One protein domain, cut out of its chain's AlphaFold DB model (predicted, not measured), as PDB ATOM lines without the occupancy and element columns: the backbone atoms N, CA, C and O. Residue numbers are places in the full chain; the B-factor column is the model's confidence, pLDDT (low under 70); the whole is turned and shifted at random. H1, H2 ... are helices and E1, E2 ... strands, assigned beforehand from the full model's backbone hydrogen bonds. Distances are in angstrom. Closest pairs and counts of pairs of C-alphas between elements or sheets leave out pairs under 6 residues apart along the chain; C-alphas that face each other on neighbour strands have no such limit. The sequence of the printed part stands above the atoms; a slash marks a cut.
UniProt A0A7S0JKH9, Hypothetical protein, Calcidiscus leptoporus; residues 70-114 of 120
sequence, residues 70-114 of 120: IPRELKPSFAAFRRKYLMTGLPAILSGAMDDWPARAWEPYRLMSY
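AT A GLANCE: This is residues 70 to 114 of the 120 residues of the protein "Hypothetical protein" of Calcidiscus leptoporus (UniProt A0A7S0JKH9). A small head with a long, free tail: in the head two short parallel strands, E1 and E2, run side by side and are joined through the helix H1, and from E2 the chain runs away to a tail with two short helices, H2 and H3. Residues 99 to 114 stand free, and this tail makes much of the length. The printed part has 45 residues, with three named helices and two named strands in the order E1, H1, E2, H2, H3; the class is mixed, helices and strands. It is extended, with a radius of gyration of the C-alphas of 15.4 A and spans of 44 by 17 by 15 A.

IN THESE COORDINATES: E1 is residues 72 to 74, beginning at C-alpha 72 (82.010, 90.229, 82.727). H1 is residues 78 to 86, 9.7 A from first to last C-alpha. E2 is residues 93 to 95, H2 residues 102 to 105 and H3 residues 108 to 112, ending at C-alpha 112 (78.734, 124.717, 79.925).

HOW THE PARTS SIT: E1 and E2 are parallel neighbours, 31 degrees between their directions. C-alphas 74 and 95 face each other at 4.6 A; N 95 and O 73 are within hydrogen-bond range at 2.8 A. E1, H1 and E2 form a strand-helix-strand unit, two parallel neighbour strands with a helix between them along the chain, with a right-handed crossover. H1 is apart from H2 and H3. H2 and H3 meet only through their link. In H1 every O i to N i+4 pair is within hydrogen-bond range; in H3 0 of 1 is, beside 2 of 2 O i to N i+3 pairs, and H2 is too short for an O i to N i+4 pair.

THE WHOLE: The C-alphas of Thr 88 and Ser 113 are the two farthest apart, 44.6 A. The printed part has no cut and no long link. Residues 102 to 114 have pLDDT under 70; the mean of the printed part is 75.6.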
ATOM      1  N   ILE A  70      75.770  88.295  79.424       80.31
ATOM      2  CA  ILE A  70      77.045  88.640  78.792       80.31
ATOM      3  C   ILE A  70      78.144  88.523  79.859       80.31
ATOM      4  O   ILE A  70      78.016  89.150  80.920       80.31
ATOM      5  N   PRO A  71      79.220  87.756  79.606       82.25
ATOM      6  CA  PRO A  71      80.290  87.564  80.574       82.25
ATOM      7  C   PRO A  71      80.974  88.892  80.911       82.25
ATOM      8  O   PRO A  71      81.235  89.729  80.042       82.25
ATOM      9  N   ARG A  72      81.268  89.079  82.201       83.56
ATOM     10  CA  ARG A  72      82.010  90.229  82.727       83.56
ATOM     11  C   ARG A  72      83.413  89.783  83.103       83.56
ATOM     12  O   ARG A  72      83.563  88.843  83.874       83.56
ATOM     13  N   GLU A  73      84.417  90.476  82.590       82.88
ATOM     14  CA  GLU A  73      85.830  90.180  82.833       82.88
ATOM     15  C   GLU A  73      86.507  91.412  83.436       82.88
ATOM     16  O   GLU A  73      86.342  92.527  82.936       82.88
ATOM     17  N   LEU A  74      87.264  91.229  84.517       83.75
ATOM     18  CA  LEU A  74      87.995  92.311  85.180       83.75
ATOM     19  C   LEU A  74      89.418  92.373  84.626       83.75
ATOM     20  O   LEU A  74      90.180  91.431  84.825       83.75
ATOM     21  N   LYS A  75      89.764  93.475  83.944       79.00
ATOM     22  CA  LYS A  75      91.112  93.749  83.396       79.00
ATOM     23  C   LYS A  75      91.832  92.487  82.843       79.00
ATOM     24  O   LYS A  75      92.936  92.174  83.294       79.00
ATOM     25  N   PRO A  76      91.240  91.735  81.890       83.00
ATOM     26  CA  PRO A  76      91.896  90.556  81.331       83.00
ATOM     27  C   PRO A  76      93.176  90.955  80.589       83.00
ATOM     28  O   PRO A  76      93.255  92.033  79.998       83.00
ATOM     29  N   SER A  77      94.168  90.060  80.548       88.81
ATOM     30  CA  SER A  77      95.326  90.275  79.678       88.81
ATOM     31  C   SER A  77      94.882  90.338  78.214       88.81
ATOM     32  O   SER A  77      93.947  89.643  77.800       88.81
ATOM     33  N   PHE A  78      95.571  91.136  77.395       84.69
ATOM     34  CA  PHE A  78      95.213  91.284  75.982       84.69
ATOM     35  C   PHE A  78      95.218  89.940  75.234       84.69
ATOM     36  O   PHE A  78      94.332  89.670  74.426       84.69
ATOM     37  N   ALA A  79      96.165  89.051  75.550       86.56
ATOM     38  CA  ALA A  79      96.235  87.715  74.961       86.56
ATOM     39  C   ALA A  79      95.028  86.833  75.335       86.56
ATOM     40  O   ALA A  79      94.525  86.081  74.495       86.56
ATOM     41  N   ALA A  80      94.541  86.923  76.578       83.75
ATOM     42  CA  ALA A  80      93.340  86.212  77.012       83.75
ATOM     43  C   ALA A  80      92.083  86.787  76.344       83.75
ATOM     44  O   ALA A  80      91.283  86.029  75.794       83.75
ATOM     45  N   PHE A  81      91.958  88.116  76.305       87.38
ATOM     46  CA  PHE A  81      90.840  88.798  75.654       87.38
ATOM     47  C   PHE A  81      90.766  88.484  74.155       87.38
ATOM     48  O   PHE A  81      89.709  88.111  73.639       87.38
ATOM     49  N   ARG A  82      91.906  88.562  73.459       85.88
ATOM     50  CA  ARG A  82      91.979  88.322  72.017       85.88
ATOM     51  C   ARG A  82      91.499  86.921  71.647       85.88
ATOM     52  O   ARG A  82      90.692  86.779  70.735       85.88
ATOM     53  N   ARG A  83      91.992  85.894  72.342       86.50
ATOM     54  CA  ARG A  83      91.647  84.495  72.036       86.50
ATOM     55  C   ARG A  83      90.194  84.168  72.361       86.50
ATOM     56  O   ARG A  83      89.567  83.441  71.605       86.50
ATOM     57  N   LYS A  84      89.681  84.682  73.481       83.06
ATOM     58  CA  LYS A  84      88.380  84.274  74.024       83.06
ATOM     59  C   LYS A  84      87.205  85.083  73.477       83.06
ATOM     60  O   LYS A  84      86.116  84.529  73.378       83.06
ATOM     61  N   TYR A  85      87.426  86.350  73.124       86.56
ATOM     62  CA  TYR A  85      86.353  87.281  72.757       86.56
ATOM     63  C   TYR A  85      86.557  87.908  71.377       86.56
ATOM     64  O   TYR A  85      85.654  87.876  70.548       86.56
ATOM     65  N   LEU A  86      87.757  88.428  71.090       82.12
ATOM     66  CA  LEU A  86      87.993  89.157  69.837       82.12
ATOM     67  C   LEU A  86      87.990  88.240  68.605       82.12
ATOM     68  O   LEU A  86      87.362  88.562  67.604       82.12
ATOM     69  N   MET A  87      88.702  87.111  68.663       82.62
ATOM     70  CA  MET A  87      88.819  86.179  67.528       82.62
ATOM     71  C   MET A  87      87.565  85.315  67.348       82.62
ATOM     72  O   MET A  87      87.298  84.843  66.251       82.62
ATOM     73  N   THR A  88      86.807  85.105  68.423       82.00
ATOM     74  CA  THR A  88      85.589  84.282  68.448       82.00
ATOM     75  C   THR A  88      84.321  85.091  68.181       82.00
ATOM     76  O   THR A  88      83.262  84.503  67.988       82.00
ATOM     77  N   GLY A  89      84.403  86.427  68.197       80.06
ATOM     78  CA  GLY A  89      83.246  87.311  68.050       80.06
ATOM     79  C   GLY A  89      82.274  87.264  69.235       80.06
ATOM     80  O   GLY A  89      81.119  87.663  69.091       80.06
ATOM     81  N   LEU A  90      82.706  86.762  70.397       83.25
ATOM     82  CA  LEU A  90      81.857  86.670  71.582       83.25
ATOM     83  C   LEU A  90      81.807  88.012  72.332       83.25
ATOM     84  O   LEU A  90      82.856  88.611  72.582       83.25
ATOM     85  N   PRO A  91      80.616  88.471  72.757       83.69
ATOM     86  CA  PRO A  91      80.492  89.698  73.529       83.69
ATOM     87  C   PRO A  91      81.038  89.508  74.950       83.69
ATOM     88  O   PRO A  91      80.813  88.474  75.581       83.69
ATOM     89  N   ALA A  92      81.706  90.533  75.476       86.19
ATOM     90  CA  ALA A  92      82.146  90.595  76.867       86.19
ATOM     91  C   ALA A  92      82.147  92.034  77.382       86.19
ATOM     92  O   ALA A  92      82.416  92.975  76.635       86.19
ATOM     93  N   ILE A  93      81.883  92.195  78.676       86.06
ATOM     94  CA  ILE A  93      81.964  93.480  79.374       86.06
ATOM     95  C   ILE A  93      83.295  93.532  80.122       86.06
ATOM     96  O   ILE A  93      83.538  92.727  81.024       86.06
ATOM     97  N   LEU A  94      84.134  94.510  79.788       88.06
ATOM     98  CA  LEU A  94      85.407  94.738  80.468       88.06
ATOM     99  C   LEU A  94      85.212  95.686  81.650       88.06
ATOM    100  O   LEU A  94      84.992  96.884  81.480       88.06
ATOM    101  N   SER A  95      85.295  95.138  82.856       85.00
ATOM    102  CA  SER A  95      85.259  95.912  84.099       85.00
ATOM    103  C   SER A  95      86.660  96.444  84.407       85.00
ATOM    104  O   SER A  95      87.659  95.773  84.126       85.00
ATOM    105  N   GLY A  96      86.762  97.648  84.969       78.75
ATOM    106  CA  GLY A  96      88.047  98.233  85.352       78.75
ATOM    107  C   GLY A  96      88.842  98.886  84.223       78.75
ATOM    108  O   GLY A  96      89.834  99.548  84.502       78.75
ATOM    109  N   ALA A  97      88.443  98.731  82.958       78.38
ATOM    110  CA  ALA A  97      89.192  99.287  81.828       78.38
ATOM    111  C   ALA A  97      89.133 100.825  81.754       78.38
ATOM    112  O   ALA A  97      90.053 101.451  81.240       78.38
ATOM    113  N   MET A  98      88.047 101.420  82.254       76.44
ATOM    114  CA  MET A  98      87.752 102.855  82.153       76.44
ATOM    115  C   MET A  98      87.597 103.525  83.526       76.44
ATOM    116  O   MET A  98      87.228 104.692  83.597       76.44
ATOM    117  N   ASP A  99      87.867 102.813  84.622       77.88
ATOM    118  CA  ASP A  99      87.625 103.329  85.979       77.88
ATOM    119  C   ASP A  99      88.525 104.528  86.314       77.88
ATOM    120  O   ASP A  99      88.104 105.435  87.040       77.88
ATOM    121  N   ASP A 100      89.722 104.537  85.723       76.94
ATOM    122  CA  ASP A 100      90.745 105.574  85.861       76.94
ATOM    123  C   ASP A 100      90.644 106.646  84.755       76.94
ATOM    124  O   ASP A 100      91.469 107.558  84.681       76.94
ATOM    125  N   TRP A 101      89.647 106.552  83.865       73.81
ATOM    126  CA  TRP A 101      89.494 107.499  82.767       73.81
ATOM    127  C   TRP A 101      89.061 108.882  83.297       73.81
ATOM    128  O   TRP A 101      88.090 108.985  84.056       73.81
ATOM    129  N   PRO A 102      89.713 109.983  82.874       66.88
ATOM    130  CA  PRO A 102      89.473 111.319  83.422       66.88
ATOM    131  C   PRO A 102      88.114 111.935  83.039       66.88
ATOM    132  O   PRO A 102      87.820 113.049  83.468       66.88
ATOM    133  N   ALA A 103      87.236 111.233  82.303       64.75
ATOM    134  CA  ALA A 103      85.875 111.717  82.007       64.75
ATOM    135  C   ALA A 103      84.983 111.888  83.243       64.75
ATOM    136  O   ALA A 103      83.871 112.384  83.109       64.75
ATOM    137  N   ARG A 104      85.451 111.576  84.459       56.78
ATOM    138  CA  ARG A 104      84.809 112.096  85.679       56.78
ATOM    139  C   ARG A 104      84.747 113.629  85.705       56.78
ATOM    140  O   ARG A 104      83.911 114.179  86.402       56.78
ATOM    141  N   ALA A 105      85.589 114.314  84.927       55.16
ATOM    142  CA  ALA A 105      85.506 115.758  84.715       55.16
ATOM    143  C   ALA A 105      84.355 116.187  83.782       55.16
ATOM    144  O   ALA A 105      84.097 117.384  83.654       55.16
ATOM    145  N   TRP A 106      83.666 115.249  83.125       57.50
ATOM    146  CA  TRP A 106      82.514 115.520  82.263       57.50
ATOM    147  C   TRP A 106      81.238 115.576  83.094       57.50
ATOM    148  O   TRP A 106      80.277 114.840  82.875       57.50
ATOM    149  N   GLU A 107      81.237 116.462  84.081       61.00
ATOM    150  CA  GLU A 107      79.989 116.878  84.693       61.00
ATOM    151  C   GLU A 107      79.298 117.857  83.729       61.00
ATOM    152  O   GLU A 107      79.973 118.734  83.176       61.00
ATOM    153  N   PRO A 108      77.978 117.736  83.495       59.25
ATOM    154  CA  PRO A 108      77.269 118.544  82.498       59.25
ATOM    155  C   PRO A 108      77.517 120.054  82.638       59.25
ATOM    156  O   PRO A 108      77.641 120.761  81.640       59.25
ATOM    157  N   TYR A 109      77.677 120.551  83.870       57.56
ATOM    158  CA  TYR A 109      77.949 121.965  84.137       57.56
ATOM    159  C   TYR A 109      79.372 122.411  83.762       57.56
ATOM    160  O   TYR A 109      79.564 123.578  83.426       57.56
ATOM    161  N   ARG A 110      80.375 121.516  83.773       52.97
ATOM    162  CA  ARG A 110      81.750 121.857  83.353       52.97
ATOM    163  C   ARG A 110      81.887 121.976  81.838       52.97
ATOM    164  O   ARG A 110      82.766 122.686  81.360       52.97
ATOM    165  N   LEU A 111      81.012 121.325  81.073       55.97
ATOM    166  CA  LEU A 111      80.926 121.551  79.628       55.97
ATOM    167  C   LEU A 111      80.284 122.906  79.294       55.97
ATOM    168  O   LEU A 111      80.677 123.534  78.314       55.97
ATOM    169  N   MET A 112      79.368 123.406  80.130       54.56
ATOM    170  CA  MET A 112      78.734 124.717  79.925       54.56
ATOM    171  C   MET A 112      79.681 125.902  80.178       54.56
ATOM    172  O   MET A 112      79.497 126.967  79.591       54.56
ATOM    173  N   SER A 113      80.735 125.728  80.986       55.03
ATOM    174  CA  SER A 113      81.714 126.793  81.260       55.03
ATOM    175  C   SER A 113      82.655 127.127  80.096       55.03
ATOM    176  O   SER A 113      83.334 128.148  80.156       55.03
ATOM    177  N   TYR A 114      82.687 126.318  79.032       56.38
ATOM    178  CA  TYR A 114      83.509 126.585  77.842       56.38
ATOM    179  C   TYR A 114      82.745 127.273  76.696       56.38
ATOM    180  O   TYR A 114      83.330 127.490  75.640       56.38
TER     181      TYR A 114